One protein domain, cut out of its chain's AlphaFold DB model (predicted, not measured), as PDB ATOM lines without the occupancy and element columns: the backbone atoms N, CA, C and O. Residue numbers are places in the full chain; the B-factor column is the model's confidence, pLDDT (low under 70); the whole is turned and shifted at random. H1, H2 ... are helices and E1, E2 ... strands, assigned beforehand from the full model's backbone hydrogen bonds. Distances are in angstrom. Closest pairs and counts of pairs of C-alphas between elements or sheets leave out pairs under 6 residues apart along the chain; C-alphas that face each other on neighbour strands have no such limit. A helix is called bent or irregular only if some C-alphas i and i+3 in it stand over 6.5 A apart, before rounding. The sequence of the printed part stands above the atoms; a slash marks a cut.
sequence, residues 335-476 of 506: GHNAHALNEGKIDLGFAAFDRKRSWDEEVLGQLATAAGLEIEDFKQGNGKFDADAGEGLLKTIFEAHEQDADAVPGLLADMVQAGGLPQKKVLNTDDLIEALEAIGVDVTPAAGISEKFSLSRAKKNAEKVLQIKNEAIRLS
ATOM      1  N   GLY A 335     185.163 172.667 241.473       65.50
ATOM      2  CA  GLY A 335     184.642 173.718 242.350       65.50
ATOM      3  C   GLY A 335     185.389 175.048 242.206       65.50
ATOM      4  O   GLY A 335     184.762 176.098 242.090       65.50
ATOM      5  N   HIS A 336     186.720 175.015 242.139       65.81
ATOM      6  CA  HIS A 336     187.558 176.200 241.964       65.81
ATOM      7  C   HIS A 336     187.305 176.870 240.605       65.81
ATOM      8  O   HIS A 336     187.037 178.069 240.555       65.81
ATOM      9  N   ASN A 337     187.290 176.085 239.521       63.06
ATOM     10  CA  ASN A 337     187.118 176.595 238.158       63.06
ATOM     11  C   ASN A 337     185.696 177.094 237.862       63.06
ATOM     12  O   ASN A 337     185.530 178.042 237.097       63.06
ATOM     13  N   ALA A 338     184.665 176.462 238.430       59.84
ATOM     14  CA  ALA A 338     183.271 176.821 238.160       59.84
ATOM     15  C   ALA A 338     182.704 177.859 239.142       59.84
ATOM     16  O   ALA A 338     181.751 178.564 238.806       59.84
ATOM     17  N   HIS A 339     183.245 177.936 240.364       59.09
ATOM     18  CA  HIS A 339     182.549 178.578 241.477       59.09
ATOM     19  C   HIS A 339     183.431 179.410 242.424       59.09
ATOM     20  O   HIS A 339     182.877 179.935 243.382       59.09
ATOM     21  N   ALA A 340     184.742 179.587 242.191       65.94
ATOM     22  CA  ALA A 340     185.633 180.426 243.018       65.94
ATOM     23  C   ALA A 340     185.387 180.256 244.541       65.94
ATOM     24  O   ALA A 340     185.542 179.138 245.044       65.94
ATOM     25  N   LEU A 341     184.953 181.313 245.249       61.56
ATOM     26  CA  LEU A 341     184.614 181.327 246.685       61.56
ATOM     27  C   LEU A 341     183.153 180.944 247.020       61.56
ATOM     28  O   LEU A 341     182.744 181.050 248.173       61.56
ATOM     29  N   ASN A 342     182.336 180.522 246.053       67.31
ATOM     30  CA  ASN A 342     180.936 180.198 246.330       67.31
ATOM     31  C   ASN A 342     180.815 178.953 247.220       67.31
ATOM     32  O   ASN A 342     181.413 177.901 246.950       67.31
ATOM     33  N   GLU A 343     179.966 179.083 248.236       74.00
ATOM     34  CA  GLU A 343     179.538 178.012 249.127       74.00
ATOM     35  C   GLU A 343     178.427 177.170 248.495       74.00
ATOM     36  O   GLU A 343     177.652 177.637 247.657       74.00
ATOM     37  N   GLY A 344     178.314 175.915 248.922       76.81
ATOM     38  CA  GLY A 344     177.251 175.042 248.448       76.81
ATOM     39  C   GLY A 344     177.332 173.632 249.009       76.81
ATOM     40  O   GLY A 344     178.357 173.195 249.527       76.81
ATOM     41  N   LYS A 345     176.223 172.903 248.886       80.88
ATOM     42  CA  LYS A 345     176.118 171.507 249.303       80.88
ATOM     43  C   LYS A 345     175.626 170.654 248.145       80.88
ATOM     44  O   LYS A 345     174.573 170.931 247.575       80.88
ATOM     45  N   ILE A 346     176.348 169.578 247.857       81.69
ATOM     46  CA  ILE A 346     175.851 168.480 247.029       81.69
ATOM     47  C   ILE A 346     175.332 167.406 247.982       81.69
ATOM     48  O   ILE A 346     176.106 166.791 248.714       81.69
ATOM     49  N   ASP A 347     174.018 167.193 247.993       80.25
ATOM     50  CA  ASP A 347     173.367 166.179 248.822       80.25
ATOM     51  C   ASP A 347     172.958 164.980 247.958       80.25
ATOM     52  O   ASP A 347     172.110 165.088 247.074       80.25
ATOM     53  N   LEU A 348     173.573 163.828 248.218       80.25
ATOM     54  CA  LEU A 348     173.283 162.557 247.549       80.25
ATOM     55  C   LEU A 348     172.283 161.705 248.356       80.25
ATOM     56  O   LEU A 348     172.087 160.517 248.084       80.25
ATOM     57  N   GLY A 349     171.674 162.276 249.397       78.56
ATOM     58  CA  GLY A 349     170.784 161.614 250.344       78.56
ATOM     59  C   GLY A 349     171.542 160.797 251.390       78.56
ATOM     60  O   GLY A 349     171.380 161.023 252.589       78.56
ATOM     61  N   PHE A 350     172.383 159.854 250.960       72.88
ATOM     62  CA  PHE A 350     173.187 158.995 251.846       72.88
ATOM     63  C   PHE A 350     174.603 159.531 252.103       72.88
ATOM     64  O   PHE A 350     175.265 159.076 253.034       72.88
ATOM     65  N   ALA A 351     175.047 160.504 251.312       80.88
ATOM     66  CA  ALA A 351     176.313 161.203 251.459       80.88
ATOM     67  C   ALA A 351     176.125 162.680 251.106       80.88
ATOM     68  O   ALA A 351     175.190 163.032 250.386       80.88
ATOM     69  N   ALA A 352     177.008 163.531 251.601       81.62
ATOM     70  CA  ALA A 352     177.038 164.938 251.256       81.62
ATOM     71  C   ALA A 352     178.475 165.403 251.033       81.62
ATOM     72  O   ALA A 352     179.396 164.959 251.723       81.62
ATOM     73  N   PHE A 353     178.632 166.309 250.077       81.94
ATOM     74  CA  PHE A 353     179.824 167.123 249.915       81.94
ATOM     75  C   PHE A 353     179.452 168.566 250.236       81.94
ATOM     76  O   PHE A 353     178.604 169.158 249.565       81.94
ATOM     77  N   ASP A 354     180.052 169.100 251.291       81.88
ATOM     78  CA  ASP A 354     179.815 170.452 251.778       81.88
ATOM     79  C   ASP A 354     181.034 171.317 251.454       81.88
ATOM     80  O   ASP A 354     182.156 170.970 251.822       81.88
ATOM     81  N   ARG A 355     180.795 172.450 250.792       82.44
ATOM     82  CA  ARG A 355     181.785 173.481 250.486       82.44
ATOM     83  C   ARG A 355     181.398 174.745 251.238       82.44
ATOM     84  O   ARG A 355     180.326 175.301 250.994       82.44
ATOM     85  N   LYS A 356     182.238 175.170 252.173       80.75
ATOM     86  CA  LYS A 356     182.000 176.338 253.028       80.75
ATOM     87  C   LYS A 356     183.159 177.306 252.916       80.75
ATOM     88  O   LYS A 356     184.296 176.866 252.735       80.75
ATOM     89  N   ARG A 357     182.892 178.600 253.060       79.44
ATOM     90  CA  ARG A 357     183.958 179.577 253.221       79.44
ATOM     91  C   ARG A 357     184.724 179.239 254.489       79.44
ATOM     92  O   ARG A 357     184.148 178.866 255.513       79.44
ATOM     93  N   SER A 358     186.035 179.312 254.381       85.56
ATOM     94  CA  SER A 358     186.939 179.210 255.513       85.56
ATOM     95  C   SER A 358     187.844 180.420 255.519       85.56
ATOM     96  O   SER A 358     187.997 181.097 254.503       85.56
ATOM     97  N   TRP A 359     188.451 180.669 256.664       85.00
ATOM     98  CA  TRP A 359     189.328 181.804 256.849       85.00
ATOM     99  C   TRP A 359     190.683 181.323 257.323       85.00
ATOM    100  O   TRP A 359     190.767 180.451 258.187       85.00
ATOM    101  N   ASP A 360     191.727 181.861 256.712       86.12
ATOM    102  CA  ASP A 360     193.091 181.662 257.169       86.12
ATOM    103  C   ASP A 360     193.334 182.563 258.387       86.12
ATOM    104  O   ASP A 360     193.429 183.787 258.269       86.12
ATOM    105  N   GLU A 361     193.371 181.951 259.573       87.94
ATOM    106  CA  GLU A 361     193.541 182.657 260.846       87.94
ATOM    107  C   GLU A 361     194.897 183.375 260.942       87.94
ATOM    108  O   GLU A 361     194.989 184.423 261.583       87.94
ATOM    109  N   GLU A 362     195.940 182.864 260.278       84.94
ATOM    110  CA  GLU A 362     197.264 183.489 260.273       84.94
ATOM    111  C   GLU A 362     197.251 184.763 259.425       84.94
ATOM    112  O   GLU A 362     197.704 185.819 259.872       84.94
ATOM    113  N   VAL A 363     196.659 184.697 258.228       85.94
ATOM    114  CA  VAL A 363     196.521 185.863 257.343       85.94
ATOM    115  C   VAL A 363     195.585 186.909 257.957       85.94
ATOM    116  O   VAL A 363     195.898 188.099 257.916       85.94
ATOM    117  N   LEU A 364     194.476 186.496 258.587       87.62
ATOM    118  CA  LEU A 364     193.609 187.412 259.343       87.62
ATOM    119  C   LEU A 364     194.371 188.104 260.478       87.62
ATOM    120  O   LEU A 364     194.215 189.310 260.668       87.62
ATOM    121  N   GLY A 365     195.227 187.373 261.197       85.00
ATOM    122  CA  GLY A 365     196.080 187.944 262.233       85.00
ATOM    123  C   GLY A 365     197.056 188.986 261.681       85.00
ATOM    124  O   GLY A 365     197.150 190.094 262.206       85.00
ATOM    125  N   GLN A 366     197.725 188.685 260.568       86.38
ATOM    126  CA  GLN A 366     198.635 189.631 259.912       86.38
ATOM    127  C   GLN A 366     197.912 190.912 259.463       86.38
ATOM    128  O   GLN A 366     198.438 192.013 259.653       86.38
ATOM    129  N   LEU A 367     196.698 190.786 258.915       87.06
ATOM    130  CA  LEU A 367     195.855 191.924 258.536       87.06
ATOM    131  C   LEU A 367     195.429 192.750 259.760       87.06
ATOM    132  O   LEU A 367     195.508 193.977 259.712       87.06
ATOM    133  N   ALA A 368     195.048 192.098 260.862       86.69
ATOM    134  CA  ALA A 368     194.695 192.746 262.127       86.69
ATOM    135  C   ALA A 368     195.853 193.573 262.687       86.69
ATOM    136  O   ALA A 368     195.700 194.770 262.928       86.69
ATOM    137  N   THR A 369     197.040 192.969 262.792       86.62
ATOM    138  CA  THR A 369     198.244 193.657 263.269       86.62
ATOM    139  C   THR A 369     198.611 194.840 262.372       86.62
ATOM    140  O   THR A 369     198.909 195.924 262.872       86.62
ATOM    141  N   ALA A 370     198.556 194.671 261.048       83.12
ATOM    142  CA  ALA A 370     198.851 195.749 260.103       83.12
ATOM    143  C   ALA A 370     197.844 196.910 260.186       83.12
ATOM    144  O   ALA A 370     198.202 198.058 259.921       83.12
ATOM    145  N   ALA A 371     196.601 196.618 260.572       85.44
ATOM    146  CA  ALA A 371     195.533 197.594 260.739       85.44
ATOM    147  C   ALA A 371     195.469 198.217 262.147       85.44
ATOM    148  O   ALA A 371     194.627 199.080 262.397       85.44
ATOM    149  N   GLY A 372     196.365 197.812 263.055       83.38
ATOM    150  CA  GLY A 372     196.407 198.296 264.434       83.38
ATOM    151  C   GLY A 372     195.310 197.722 265.335       83.38
ATOM    152  O   GLY A 372     194.963 198.355 266.330       83.38
ATOM    153  N   LEU A 373     194.750 196.562 264.982       87.56
ATOM    154  CA  LEU A 373     193.842 195.792 265.830       87.56
ATOM    155  C   LEU A 373     194.630 194.763 266.648       87.56
ATOM    156  O   LEU A 373     195.471 194.035 266.113       87.56
ATOM    157  N   GLU A 374     194.313 194.662 267.936       86.38
ATOM    158  CA  GLU A 374     194.889 193.656 268.826       86.38
ATOM    159  C   GLU A 374     194.127 192.332 268.681       86.38
ATOM    160  O   GLU A 374     192.963 192.221 269.055       86.38
ATOM    161  N   ILE A 375     194.786 191.299 268.140       83.12
ATOM    162  CA  ILE A 375     194.178 189.977 267.873       83.12
ATOM    163  C   ILE A 375     193.601 189.343 269.148       83.12
ATOM    164  O   ILE A 375     192.611 188.612 269.090       83.12
ATOM    165  N   GLU A 376     194.215 189.608 270.304       84.38
ATOM    166  CA  GLU A 376     193.774 189.076 271.597       84.38
ATOM    167  C   GLU A 376     192.366 189.543 271.992       84.38
ATOM    168  O   GLU A 376     191.654 188.782 272.648       84.38
ATOM    169  N   ASP A 377     191.927 190.722 271.537       87.31
ATOM    170  CA  ASP A 377     190.580 191.247 271.810       87.31
ATOM    171  C   ASP A 377     189.483 190.413 271.129       87.31
ATOM    172  O   ASP A 377     188.325 190.430 271.544       87.31
ATOM    173  N   PHE A 378     189.859 189.631 270.115       88.12
ATOM    174  CA  PHE A 378     188.964 188.778 269.337       88.12
ATOM    175  C   PHE A 378     189.073 187.302 269.723       88.12
ATOM    176  O   PHE A 378     188.472 186.440 269.083       88.12
ATOM    177  N   LYS A 379     189.837 186.964 270.764       86.38
ATOM    178  CA  LYS A 379     189.956 185.592 271.257       86.38
ATOM    179  C   LYS A 379     188.934 185.307 272.356       86.38
ATOM    180  O   LYS A 379     188.936 185.945 273.405       86.38
ATOM    181  N   GLN A 380     188.123 184.268 272.167       83.94
ATOM    182  CA  GLN A 380     187.094 183.845 273.123       83.94
ATOM    183  C   GLN A 380     187.318 182.422 273.638       83.94
ATOM    184  O   GLN A 380     187.887 181.574 272.949       83.94
ATOM    185  N   GLY A 381     186.853 182.140 274.857       79.19
ATOM    186  CA  GLY A 381     186.884 180.790 275.420       79.19
ATOM    187  C   GLY A 381     186.002 179.832 274.615       79.19
ATOM    188  O   GLY A 381     184.850 180.137 274.319       79.19
ATOM    189  N   ASN A 382     186.529 178.660 274.260       77.69
ATOM    190  CA  ASN A 382     185.792 177.647 273.493       77.69
ATOM    191  C   ASN A 382     185.102 176.581 274.367       77.69
ATOM    192  O   ASN A 382     184.686 175.538 273.854       77.69
ATOM    193  N   GLY A 383     185.035 176.789 275.687       75.38
ATOM    194  CA  GLY A 383     184.479 175.828 276.643       75.38
ATOM    195  C   GLY A 383     185.357 174.601 276.926       75.38
ATOM    196  O   GLY A 383     185.003 173.801 277.789       75.38
ATOM    197  N   LYS A 384     186.494 174.425 276.239       77.81
ATOM    198  CA  LYS A 384     187.476 173.382 276.567       77.81
ATOM    199  C   LYS A 384     188.461 173.916 277.586       77.81
ATOM    200  O   LYS A 384     188.948 175.031 277.445       77.81
ATOM    201  N   PHE A 385     188.786 173.088 278.568       78.88
ATOM    202  CA  PHE A 385     189.765 173.422 279.592       78.88
ATOM    203  C   PHE A 385     191.149 173.679 278.982       78.88
ATOM    204  O   PHE A 385     191.616 172.912 278.129       78.88
ATOM    205  N   ASP A 386     191.783 174.765 279.414       83.31
ATOM    206  CA  ASP A 386     193.181 175.059 279.117       83.31
ATOM    207  C   ASP A 386     194.063 174.412 280.189       83.31
ATOM    208  O   ASP A 386     194.038 174.825 281.347       83.31
ATOM    209  N   ALA A 387     194.787 173.357 279.811       79.75
ATOM    210  CA  ALA A 387     195.601 172.587 280.745       79.75
ATOM    211  C   ALA A 387     196.770 173.410 281.303       79.75
ATOM    212  O   ALA A 387     197.031 173.333 282.501       79.75
ATOM    213  N   ASP A 388     197.396 174.244 280.471       75.62
ATOM    214  CA  ASP A 388     198.596 175.003 280.832       75.62
ATOM    215  C   ASP A 388     198.223 176.177 281.753       75.62
ATOM    216  O   ASP A 388     198.826 176.395 282.805       75.62
ATOM    217  N   ALA A 389     197.147 176.898 281.423       78.19
ATOM    218  CA  ALA A 389     196.608 177.933 282.310       78.19
ATOM    219  C   ALA A 389     195.973 177.336 283.583       78.19
ATOM    220  O   ALA A 389     195.992 177.957 284.649       78.19
ATOM    221  N   GLY A 390     195.424 176.124 283.485       81.38
ATOM    222  CA  GLY A 390     194.903 175.353 284.609       81.38
ATOM    223  C   GLY A 390     195.980 174.948 285.614       81.38
ATOM    224  O   GLY A 390     195.751 175.034 286.820       81.38
ATOM    225  N   GLU A 391     197.159 174.562 285.133       82.50
ATOM    226  CA  GLU A 391     198.324 174.271 285.971       82.50
ATOM    227  C   GLU A 391     198.786 175.516 286.741       82.50
ATOM    228  O   GLU A 391     198.962 175.464 287.960       82.50
ATOM    229  N   GLY A 392     198.893 176.664 286.062       82.50
ATOM    230  CA  GLY A 392     199.249 177.933 286.704       82.50
ATOM    231  C   GLY A 392     198.251 178.351 287.787       82.50
ATOM    232  O   GLY A 392     198.641 178.781 288.871       82.50
ATOM    233  N   LEU A 393     196.959 178.150 287.533       81.12
ATOM    234  CA  LEU A 393     195.913 178.416 288.511       81.12
ATOM    235  C   LEU A 393     196.012 177.502 289.744       81.12
ATOM    236  O   LEU A 393     195.881 177.977 290.873       81.12
ATOM    237  N   LEU A 394     196.253 176.203 289.543       83.31
ATOM    238  CA  LEU A 394     196.461 175.261 290.646       83.31
ATOM    239  C   LEU A 394     197.660 175.669 291.502       83.31
ATOM    240  O   LEU A 394     197.581 175.602 292.726       83.31
ATOM    241  N   LYS A 395     198.727 176.162 290.869       85.56
ATOM    242  CA  LYS A 395     199.897 176.698 291.565       85.56
ATOM    243  C   LYS A 395     199.544 177.913 292.427       85.56
ATOM    244  O   LYS A 395     199.904 177.935 293.596       85.56
ATOM    245  N   THR A 396     198.770 178.869 291.911       82.50
ATOM    246  CA  THR A 396     198.324 180.039 292.690       82.50
ATOM    247  C   THR A 396     197.420 179.656 293.863       82.50
ATOM    248  O   THR A 396     197.556 180.211 294.951       82.50
ATOM    249  N   ILE A 397     196.513 178.691 293.678       84.00
ATOM    250  CA  ILE A 397     195.667 178.178 294.767       84.00
ATOM    251  C   ILE A 397     196.527 177.499 295.838       84.00
ATOM    252  O   ILE A 397     196.291 177.695 297.029       84.00
ATOM    253  N   PHE A 398     197.527 176.723 295.423       82.81
ATOM    254  CA  PHE A 398     198.442 176.036 296.328       82.81
ATOM    255  C   PHE A 398     199.313 177.023 297.121       82.81
ATOM    256  O   PHE A 398     199.395 176.923 298.341       82.81
ATOM    257  N   GLU A 399     199.882 178.029 296.454       86.50
ATOM    258  CA  GLU A 399     200.669 179.098 297.083       86.50
ATOM    259  C   GLU A 399     199.827 179.932 298.063       86.50
ATOM    260  O   GLU A 399     200.287 180.259 299.157       86.50
ATOM    261  N   ALA A 400     198.578 180.248 297.707       81.69
ATOM    262  CA  ALA A 400     197.656 180.942 298.603       81.69
ATOM    263  C   ALA A 400     197.299 180.085 299.823       81.69
ATOM    264  O   ALA A 400     197.262 180.604 300.934       81.69
ATOM    265  N   HIS A 401     197.093 178.777 299.641       84.69
ATOM    266  CA  HIS A 401     196.823 177.853 300.742       84.69
ATOM    267  C   HIS A 401     198.001 177.734 301.721       84.69
ATOM    268  O   HIS A 401     197.774 177.693 302.929       84.69
ATOM    269  N   GLU A 402     199.243 177.703 301.222       84.00
ATOM    270  CA  GLU A 402     200.443 177.677 302.071       84.00
ATOM    271  C   GLU A 402     200.623 178.959 302.892       84.00
ATOM    272  O   GLU A 402     201.107 178.904 304.022       84.00
ATOM    273  N   GLN A 403     200.256 180.114 302.331       82.81
ATOM    274  CA  GLN A 403     200.418 181.407 302.998       82.81
ATOM    275  C   GLN A 403     199.280 181.709 303.977       82.81
ATOM    276  O   GLN A 403     199.537 182.174 305.088       82.81
ATOM    277  N   ASP A 404     198.037 181.464 303.564       85.69
ATOM    278  CA  ASP A 404     196.834 181.664 304.366       85.69
ATOM    279  C   ASP A 404     195.676 180.825 303.802       85.69
ATOM    280  O   ASP A 404     195.037 181.174 302.805       85.69
ATOM    281  N   ALA A 405     195.366 179.714 304.469       80.69
ATOM    282  CA  ALA A 405     194.294 178.816 304.051       80.69
ATOM    283  C   ALA A 405     192.916 179.508 303.966       80.69
ATOM    284  O   ALA A 405     192.076 179.075 303.171       80.69
ATOM    285  N   ASP A 406     192.701 180.598 304.712       86.88
ATOM    286  CA  ASP A 406     191.453 181.366 304.693       86.88
ATOM    287  C   ASP A 406     191.350 182.313 303.477       86.88
ATOM    288  O   ASP A 406     190.267 182.830 303.185       86.88
ATOM    289  N   ALA A 407     192.432 182.496 302.708       79.12
ATOM    290  CA  ALA A 407     192.436 183.274 301.466       79.12
ATOM    291  C   ALA A 407     191.917 182.478 300.250       79.12
ATOM    292  O   ALA A 407     191.412 183.066 299.287       79.12
ATOM    293  N   VAL A 408     191.978 181.141 300.296       80.94
ATOM    294  CA  VAL A 408     191.565 180.249 299.193       80.94
ATOM    295  C   VAL A 408     190.086 180.420 298.805       80.94
ATOM    296  O   VAL A 408     189.802 180.515 297.609       80.94
ATOM    297  N   PRO A 409     189.122 180.519 299.745       83.81
ATOM    298  CA  PRO A 409     187.725 180.779 299.398       83.81
ATOM    299  C   PRO A 409     187.510 182.102 298.650       83.81
ATOM    300  O   PRO A 409     186.655 182.159 297.769       83.81
ATOM    301  N   GLY A 410     188.284 183.147 298.971       82.50
ATOM    302  CA  GLY A 410     188.248 184.428 298.257       82.50
ATOM    303  C   GLY A 410     188.765 184.292 296.826       82.50
ATOM    304  O   GLY A 410     188.108 184.723 295.886       82.50
ATOM    305  N   LEU A 411     189.873 183.573 296.654       79.62
ATOM    306  CA  LEU A 411     190.496 183.316 295.355       79.62
ATOM    307  C   LEU A 411     189.586 182.486 294.430       79.62
ATOM    308  O   LEU A 411     189.422 182.800 293.252       79.62
ATOM    309  N   LEU A 412     188.912 181.470 294.979       80.38
ATOM    310  CA  LEU A 412     187.905 180.690 294.254       80.38
ATOM    311  C   LEU A 412     186.663 181.527 293.904       80.38
ATOM    312  O   LEU A 412     186.087 181.343 292.831       80.38
ATOM    313  N   ALA A 413     186.249 182.453 294.773       80.50
ATOM    314  CA  ALA A 413     185.141 183.365 294.489       80.50
ATOM    315  C   ALA A 413     185.488 184.357 293.365       80.50
ATOM    316  O   ALA A 413     184.665 184.572 292.470       80.50
ATOM    317  N   ASP A 414     186.714 184.883 293.359       79.50
ATOM    318  CA  ASP A 414     187.229 185.766 292.310       79.50
ATOM    319  C   ASP A 414     187.315 185.039 290.959       79.50
ATOM    320  O   ASP A 414     186.927 185.588 289.929       79.50
ATOM    321  N   MET A 415     187.717 183.763 290.943       76.25
ATOM    322  CA  MET A 415     187.698 182.938 289.727       76.25
ATOM    323  C   MET A 415     186.288 182.711 289.181       76.25
ATOM    324  O   MET A 415     186.063 182.758 287.970       76.25
ATOM    325  N   VAL A 416     185.322 182.450 290.065       75.81
ATOM    326  CA  VAL A 416     183.919 182.301 289.666       75.81
ATOM    327  C   VAL A 416     183.391 183.621 289.090       75.81
ATOM    328  O   VAL A 416     182.662 183.590 288.099       75.81
ATOM    329  N   GLN A 417     183.804 184.773 289.633       74.75
ATOM    330  CA  GLN A 417     183.498 186.087 289.056       74.75
ATOM    331  C   GLN A 417     184.203 186.348 287.717       74.75
ATOM    332  O   GLN A 417     183.610 186.976 286.841       74.75
ATOM    333  N   ALA A 418     185.423 185.842 287.527       70.25
ATOM    334  CA  ALA A 418     186.211 186.003 286.304       70.25
ATOM    335  C   ALA A 418     185.798 185.065 285.148       70.25
ATOM    336  O   ALA A 418     186.426 185.082 284.091       70.25
ATOM    337  N   GLY A 419     184.738 184.263 285.316       66.69
ATOM    338  CA  GLY A 419     184.193 183.401 284.257       66.69
ATOM    339  C   GLY A 419     184.477 181.903 284.415       66.69
ATOM    340  O   GLY A 419     184.160 181.131 283.510       66.69
ATOM    341  N   GLY A 420     185.004 181.466 285.562       74.88
ATOM    342  CA  GLY A 420     185.193 180.053 285.898       74.88
ATOM    343  C   GLY A 420     186.583 179.512 285.554       74.88
ATOM    344  O   GLY A 420     187.582 180.216 285.667       74.88
ATOM    345  N   LEU A 421     186.665 178.223 285.201       77.38
ATOM    346  CA  LEU A 421     187.943 177.567 284.904       77.38
ATOM    347  C   LEU A 421     188.597 178.138 283.633       77.38
ATOM    348  O   LEU A 421     187.869 178.474 282.697       77.38
ATOM    349  N   PRO A 422     189.942 178.171 283.553       80.88
ATOM    350  CA  PRO A 422     190.661 178.583 282.354       80.88
ATOM    351  C   PRO A 422     190.212 177.780 281.136       80.88
ATOM    352  O   PRO A 422     190.163 176.547 281.156       80.88
ATOM    353  N   GLN A 423     189.868 178.491 280.068       83.06
ATOM    354  CA  GLN A 423     189.417 177.888 278.822       83.06
ATOM    355  C   GLN A 423     190.395 178.189 277.704       83.06
ATOM    356  O   GLN A 423     190.920 179.302 277.617       83.06
ATOM    357  N   LYS A 424     190.570 177.221 276.801       80.56
ATOM    358  CA  LYS A 424     191.326 177.438 275.575       80.56
ATOM    359  C   LYS A 424     190.652 178.546 274.795       80.56
ATOM    360  O   LYS A 424     189.475 178.452 274.431       80.56
ATOM    361  N   LYS A 425     191.425 179.585 274.528       83.31
ATOM    362  CA  LYS A 425     190.987 180.681 273.688       83.31
ATOM    363  C   LYS A 425     191.113 180.288 272.220       83.31
ATOM    364  O   LYS A 425     192.136 179.750 271.803       83.31
ATOM    365  N   VAL A 426     190.072 180.549 271.447       86.19
ATOM    366  CA  VAL A 426     190.065 180.435 269.985       86.19
ATOM    367  C   VAL A 426     189.716 181.784 269.394       86.19
ATOM    368  O   VAL A 426     188.988 182.566 270.011       86.19
ATOM    369  N   LEU A 427     190.247 182.059 268.212       85.25
ATOM    370  CA  LEU A 427     189.947 183.288 267.505       85.25
ATOM    371  C   LEU A 427     188.475 183.286 267.078       85.25
ATOM    372  O   LEU A 427     188.008 182.345 266.435       85.25
ATOM    373  N   ASN A 428     187.738 184.332 267.441       88.44
ATOM    374  CA  ASN A 428     186.447 184.615 266.842       88.44
ATOM    375  C   ASN A 428     186.688 185.309 265.498       88.44
ATOM    376  O   ASN A 428     186.850 186.526 265.422       88.44
ATOM    377  N   THR A 429     186.765 184.506 264.440       86.88
ATOM    378  CA  THR A 429     187.037 185.001 263.089       86.88
ATOM    379  C   THR A 429     185.960 185.964 262.603       86.88
ATOM    380  O   THR A 429     186.296 186.919 261.916       86.88
ATOM    381  N   ASP A 430     184.696 185.747 262.978       86.88
ATOM    382  CA  ASP A 430     183.571 186.558 262.501       86.88
ATOM    383  C   ASP A 430     183.653 187.994 263.046       86.88
ATOM    384  O   ASP A 430     183.608 188.948 262.269       86.88
ATOM    385  N   ASP A 431     183.889 188.149 264.355       88.44
ATOM    386  CA  ASP A 431     184.042 189.465 264.993       88.44
ATOM    387  C   ASP A 431     185.301 190.196 264.493       88.44
ATOM    388  O   ASP A 431     185.281 191.411 264.277       88.44
ATOM    389  N   LEU A 432     186.405 189.463 264.283       89.50
ATOM    390  CA  LEU A 432     187.642 190.047 263.757       89.50
ATOM    391  C   LEU A 432     187.458 190.553 262.322       89.50
ATOM    392  O   LEU A 432     187.954 191.624 261.973       89.50
ATOM    393  N   ILE A 433     186.744 189.796 261.491       87.62
ATOM    394  CA  ILE A 433     186.425 190.197 260.120       87.62
ATOM    395  C   ILE A 433     185.549 191.446 260.121       87.62
ATOM    396  O   ILE A 433     185.873 192.393 259.408       87.62
ATOM    397  N   GLU A 434     184.497 191.491 260.943       90.06
ATOM    398  CA  GLU A 434     183.628 192.669 261.044       90.06
ATOM    399  C   GLU A 434     184.429 193.919 261.451       90.06
ATOM    400  O   GLU A 434     184.267 194.988 260.855       90.06
ATOM    401  N   ALA A 435     185.358 193.783 262.403       86.88
ATOM    402  CA  ALA A 435     186.230 194.874 262.828       86.88
ATOM    403  C   ALA A 435     187.213 195.326 261.734       86.88
ATOM    404  O   ALA A 435     187.395 196.530 261.540       86.88
ATOM    405  N   LEU A 436     187.821 194.385 261.005       85.88
ATOM    406  CA  LEU A 436     188.718 194.657 259.876       85.88
ATOM    407  C   LEU A 436     187.991 195.360 258.720       85.88
ATOM    408  O   LEU A 436     188.479 196.360 258.187       85.88
ATOM    409  N   GLU A 437     186.798 194.888 258.362       86.81
ATOM    410  CA  GLU A 437     185.981 195.490 257.307       86.81
ATOM    411  C   GLU A 437     185.488 196.893 257.705       86.81
ATOM    412  O   GLU A 437     185.485 197.805 256.872       86.81
ATOM    413  N   ALA A 438     185.150 197.119 258.983       86.50
ATOM    414  CA  ALA A 438     184.703 198.419 259.493       86.50
ATOM    415  C   ALA A 438     185.767 199.527 259.375       86.50
ATOM    416  O   ALA A 438     185.424 200.700 259.208       86.50
ATOM    417  N   ILE A 439     187.053 199.165 259.424       86.75
ATOM    418  CA  ILE A 439     188.184 200.084 259.215       86.75
ATOM    419  C   ILE A 439     188.701 200.083 257.766       86.75
ATOM    420  O   ILE A 439     189.688 200.752 257.457       86.75
ATOM    421  N   GLY A 440     188.005 199.389 256.862       79.69
ATOM    422  CA  GLY A 440     188.264 199.392 255.423       79.69
ATOM    423  C   GLY A 440     189.377 198.449 254.963       79.69
ATOM    424  O   GLY A 440     189.908 198.645 253.869       79.69
ATOM    425  N   VAL A 441     189.750 197.452 255.771       85.88
ATOM    426  CA  VAL A 441     190.739 196.432 255.393       85.88
ATOM    427  C   VAL A 441     190.068 195.357 254.546       85.88
ATOM    428  O   VAL A 441     189.041 194.798 254.922       85.88
ATOM    429  N   ASP A 442     190.667 195.047 253.396       83.81
ATOM    430  CA  ASP A 442     190.222 193.939 252.556       83.81
ATOM    431  C   ASP A 442     190.659 192.600 253.165       83.81
ATOM    432  O   ASP A 442     191.848 192.277 253.196       83.81
ATOM    433  N   VAL A 443     189.687 191.817 253.637       84.50
ATOM    434  CA  VAL A 443     189.895 190.482 254.224       84.50
ATOM    435  C   VAL A 443     189.902 189.360 253.183       84.50
ATOM    436  O   VAL A 443     190.184 188.209 253.509       84.50
ATOM    437  N   THR A 444     189.628 189.669 251.911       81.00
ATOM    438  CA  THR A 444     189.623 188.693 250.809       81.00
ATOM    439  C   THR A 444     190.915 187.867 250.696       81.00
ATOM    440  O   THR A 444     190.800 186.681 250.385       81.00
ATOM    441  N   PRO A 445     192.125 188.389 250.997       83.75
ATOM    442  CA  PRO A 445     193.353 187.587 251.008       83.75
ATOM    443  C   PRO A 445     193.344 186.414 251.996       83.75
ATOM    444  O   PRO A 445     194.033 185.427 251.760       83.75
ATOM    445  N   ALA A 446     192.560 186.501 253.075       83.12
ATOM    446  CA  ALA A 446     192.400 185.423 254.049       83.12
ATOM    447  C   ALA A 446     191.238 184.471 253.709       83.12
ATOM    448  O   ALA A 446     191.021 183.482 254.410       83.12
ATOM    449  N   ALA A 447     190.451 184.768 252.668       81.06
ATOM    450  CA  ALA A 447     189.293 183.969 252.295       81.06
ATOM    451  C   ALA A 447     189.720 182.700 251.547       81.06
ATOM    452  O   ALA A 447     190.264 182.748 250.444       81.06
ATOM    453  N   GLY A 448     189.398 181.554 252.132       80.00
ATOM    454  CA  GLY A 448     189.582 180.234 251.553       80.00
ATOM    455  C   GLY A 448     188.276 179.449 251.480       80.00
ATOM    456  O   GLY A 448     187.177 179.959 251.718       80.00
ATOM    457  N   ILE A 449     188.407 178.171 251.137       76.81
ATOM    458  CA  ILE A 449     187.293 177.234 251.077       76.81
ATOM    459  C   ILE A 449     187.660 175.957 251.830       76.81
ATOM    460  O   ILE A 449     188.686 175.337 251.554       76.81
ATOM    461  N   SER A 450     186.776 175.536 252.734       77.94
ATOM    462  CA  SER A 450     186.810 174.230 253.382       77.94
ATOM    463  C   SER A 450     185.811 173.293 252.713       77.94
ATOM    464  O   SER A 450     184.647 173.635 252.494       77.94
ATOM    465  N   GLU A 451     186.271 172.086 252.402       74.75
ATOM    466  CA  GLU A 451     185.490 171.059 251.723       74.75
ATOM    467  C   GLU A 451     185.456 169.790 252.562       74.75
ATOM    468  O   GLU A 451     186.486 169.294 253.024       74.75
ATOM    469  N   LYS A 452     184.256 169.249 252.771       80.19
ATOM    470  CA  LYS A 452     184.051 168.067 253.604       80.19
ATOM    471  C   LYS A 452     183.141 167.069 252.916       80.19
ATOM    472  O   LYS A 452     182.009 167.384 252.563       80.19
ATOM    473  N   PHE A 453     183.611 165.830 252.820       79.81
ATOM    474  CA  PHE A 453     182.768 164.689 252.491       79.81
ATOM    475  C   PHE A 453     182.227 164.049 253.774       79.81
ATOM    476  O   PHE A 453     182.960 163.846 254.745       79.81
ATOM    477  N   SER A 454     180.937 163.727 253.799       79.56
ATOM    478  CA  SER A 454     180.309 163.066 254.941       79.56
ATOM    479  C   SER A 454     179.278 162.028 254.513       79.56
ATOM    480  O   SER A 454     178.588 162.180 253.509       79.56
ATOM    481  N   LEU A 455     179.154 160.960 255.304       80.00
ATOM    482  CA  LEU A 455     178.075 159.983 255.171       80.00
ATOM    483  C   LEU A 455     176.905 160.362 256.081       80.00
ATOM    484  O   LEU A 455     177.091 160.826 257.211       80.00
ATOM    485  N   SER A 456     175.685 160.141 255.597       75.75
ATOM    486  CA  SER A 456     174.462 160.456 256.327       75.75
ATOM    487  C   SER A 456     174.331 159.588 257.576       75.75
ATOM    488  O   SER A 456     174.398 158.362 257.512       75.75
ATOM    489  N   ARG A 457     174.070 160.228 258.719       71.50
ATOM    490  CA  ARG A 457     173.727 159.560 259.989       71.50
ATOM    491  C   ARG A 457     172.217 159.489 260.233       71.50
ATOM    492  O   ARG A 457     171.775 159.035 261.284       71.50
ATOM    493  N   ALA A 458     171.408 159.978 259.290       74.25
ATOM    494  CA  ALA A 458     169.962 160.026 259.448       74.25
ATOM    495  C   ALA A 458     169.354 158.623 259.328       74.25
ATOM    496  O   ALA A 458     169.610 157.911 258.357       74.25
ATOM    497  N   LYS A 459     168.470 158.262 260.267       66.12
ATOM    498  CA  LYS A 459     167.821 156.939 260.326       66.12
ATOM    499  C   LYS A 459     167.138 156.540 259.007       66.12
ATOM    500  O   LYS A 459     167.215 155.387 258.611       66.12
ATOM    501  N   LYS A 460     166.553 157.508 258.292       73.56
ATOM    502  CA  LYS A 460     165.908 157.312 256.977       73.56
ATOM    503  C   LYS A 460     166.856 156.869 255.849       73.56
ATOM    504  O   LYS A 460     166.385 156.366 254.842       73.56
ATOM    505  N   ASN A 461     168.166 157.061 256.011       75.81
ATOM    506  CA  ASN A 461     169.191 156.706 255.024       75.81
ATOM    507  C   ASN A 461     170.074 155.536 255.486       75.81
ATOM    508  O   ASN A 461     170.979 155.129 254.758       75.81
ATOM    509  N   ALA A 462     169.833 155.005 256.691       70.81
ATOM    510  CA  ALA A 462     170.677 153.993 257.318       70.81
ATOM    511  C   ALA A 462     170.752 152.700 256.497       70.81
ATOM    512  O   ALA A 462     171.825 152.123 256.375       70.81
ATOM    513  N   GLU A 463     169.643 152.290 255.879       75.38
ATOM    514  CA  GLU A 463     169.571 151.083 255.047       75.38
ATOM    515  C   GLU A 463     170.461 151.189 253.801       75.38
ATOM    516  O   GLU A 463     171.207 150.268 253.482       75.38
ATOM    517  N   LYS A 464     170.485 152.361 253.158       75.56
ATOM    518  CA  LYS A 464     171.324 152.620 251.981       75.56
ATOM    519  C   LYS A 464     172.812 152.708 252.339       75.56
ATOM    520  O   LYS A 464     173.653 152.207 251.603       75.56
ATOM    521  N   VAL A 465     173.143 153.305 253.489       73.19
ATOM    522  CA  VAL A 465     174.519 153.321 254.022       73.19
ATOM    523  C   VAL A 465     174.974 151.910 254.403       73.19
ATOM    524  O   VAL A 465     176.116 151.547 254.132       73.19
ATOM    525  N   LEU A 466     174.091 151.103 254.998       73.00
ATOM    526  CA  LEU A 466     174.374 149.713 255.346       73.00
ATOM    527  C   LEU A 466     174.597 148.856 254.096       73.00
ATOM    528  O   LEU A 466     175.541 148.080 254.065       73.00
ATOM    529  N   GLN A 467     173.798 149.047 253.043       79.12
ATOM    530  CA  GLN A 467     173.994 148.361 251.768       79.12
ATOM    531  C   GLN A 467     175.374 148.665 251.167       79.12
ATOM    532  O   GLN A 467     176.089 147.742 250.800       79.12
ATOM    533  N   ILE A 468     175.785 149.938 251.130       76.12
ATOM    534  CA  ILE A 468     177.111 150.336 250.625       76.12
ATOM    535  C   ILE A 468     178.231 149.729 251.474       76.12
ATOM    536  O   ILE A 468     179.220 149.248 250.928       76.12
ATOM    537  N   LYS A 469     178.076 149.717 252.804       70.25
ATOM    538  CA  LYS A 469     179.033 149.056 253.699       70.25
ATOM    539  C   LYS A 469     179.127 147.559 253.425       70.25
ATOM    540  O   LYS A 469     180.230 147.044 253.375       70.25
ATOM    541  N   ASN A 470     178.000 146.884 253.222       69.69
ATOM    542  CA  ASN A 470     177.982 145.451 252.945       69.69
ATOM    543  C   ASN A 470     178.650 145.122 251.605       69.69
ATOM    544  O   ASN A 470     179.362 144.130 251.529       69.69
ATOM    545  N   GLU A 471     178.474 145.947 250.569       74.19
ATOM    546  CA  GLU A 471     179.204 145.757 249.306       74.19
ATOM    547  C   GLU A 471     180.708 146.038 249.458       74.19
ATOM    548  O   GLU A 471     181.519 145.327 248.876       74.19
ATOM    549  N   ALA A 472     181.100 147.027 250.270       69.94
ATOM    550  CA  ALA A 472     182.511 147.281 250.568       69.94
ATOM    551  C   ALA A 472     183.155 146.137 251.370       69.94
ATOM    552  O   ALA A 472     184.294 145.777 251.094       69.94
ATOM    553  N   ILE A 473     182.419 145.552 252.322       69.00
ATOM    554  CA  ILE A 473     182.846 144.363 253.073       69.00
ATOM    555  C   ILE A 473     183.014 143.186 252.115       69.00
ATOM    556  O   ILE A 473     184.099 142.639 252.048       69.00
ATOM    557  N   ARG A 474     182.014 142.886 251.275       71.69
ATOM    558  CA  ARG A 474     182.133 141.814 250.271       71.69
ATOM    559  C   ARG A 474     183.317 142.004 249.332       71.69
ATOM    560  O   ARG A 474     183.941 141.027 248.939       71.69
ATOM    561  N   LEU A 475     183.606 143.244 248.938       73.19
ATOM    562  CA  LEU A 475     184.779 143.544 248.121       73.19
ATOM    563  C   LEU A 475     186.079 143.275 248.891       73.19
ATOM    564  O   LEU A 475     187.006 142.738 248.300       73.19
ATOM    565  N   SER A 476     186.136 143.617 250.182       68.00
ATOM    566  CA  SER A 476     187.258 143.271 251.065       68.00
ATOM    567  C   SER A 476     187.423 141.758 251.182       68.00
ATOM    568  O   SER A 476     188.519 141.264 250.953       68.00
TER     569      SER A 476
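What this domain is: This is residues 335 to 476 of the 506 residues of the protein "YqaJ domain-containing protein" of Sulfitobacter litoralis (UniProt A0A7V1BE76). The model is an open arch of two arms that meet at a small cluster of short helices, H2 and H6 side by side with H3 next to them. One arm is a three-stranded sheet, E1, E2 and E5, with H7 at its far end, where residues 469 to 476 stick out; the other is a two-stranded ribbon, E3 and E4, leading into a helical hairpin, H4 and H5. The printed part has 142 residues with seven named helices and five named strands, in the order H1 E1 E2 H2 H3 E3 H4 H5 E4 H6 E5 H7; the class is mixed, helices and strands. The sheets, in the orders E1 E2 E5 and E3 E4, are antiparallel. The whole is extended and flat, with a radius of gyration of the C-alphas of 23.7 A and spans of 68 by 47 by 25 A.

Where its parts are: H1, residues 335 to 339, begins at C-alpha 335 (184.642, 173.718, 242.350). E1 is residues 344 to 347 and E2 residues 351 to 359, 25.0 A long. H2, residues 361 to 370, and H3, residues 375 to 378, come before E3, residues 379 to 385. H4, residues 387 to 403, is 24.4 A long and begins at C-alpha 387 (195.601, 172.587, 280.745); H5, residues 405 to 417, is 19.9 A. E4 is residues 423 to 427, H6 residues 429 to 438, and E5 residues 447 to 455, 26.6 A. H7, residues 459 to 476, is 25.5 A and ends at C-alpha 476 (187.258, 143.271, 251.065). H5 is only just irregular, with C-alphas 406 and 409 6.50 A apart; H7 is irregular, with C-alphas 460 and 463 7.5 A apart.

How they stand to each other: E1 and E2 form a hairpin, with N 346 and O 353 at 2.9 A. E2 pairs with E5, with N 354 and O 452 at 2.9 A. H1 only grazes this sheet with residues 335 to 336, and H7 with residues 461 to 465. H2 and H6 touch at Ala 368 and Leu 436, C-alphas 6.7 A apart, at a shallow tilt of 32 degrees, the same way. H3 touches H6, the closest C-alphas being those of Phe 378 and Leu 432, 5.9 A. H2 and H3 only just touch, only at the corner, with the C-alphas of Gly 365 and Ile 375 closest at 6.3 A. E3 and E4 have N 380 and O 426 at 2.9 A. H4 and H5 form a helical hairpin, opposite ways at a shallow tilt of 34 degrees, only just short of steep; residues 397 to 401 and 407 to 411 alone touch, closest at the C-alphas of His 401 and Val 408, 6.0 A. Every O i to N i+4 pair is within hydrogen-bond range in H1, H2, H4 and H6, against 7 of 9 in H5 and 12 of 14 in H7; H3 is too short for such a pair.

The domain as a whole: The C-alphas farthest apart, of Asp 404 and Leu 475, are 69.0 A apart. The printed part has no cut and no long link. The mean pLDDT of the printed part is 79.8, with 14 residues under 70, among them residues 335 to 342.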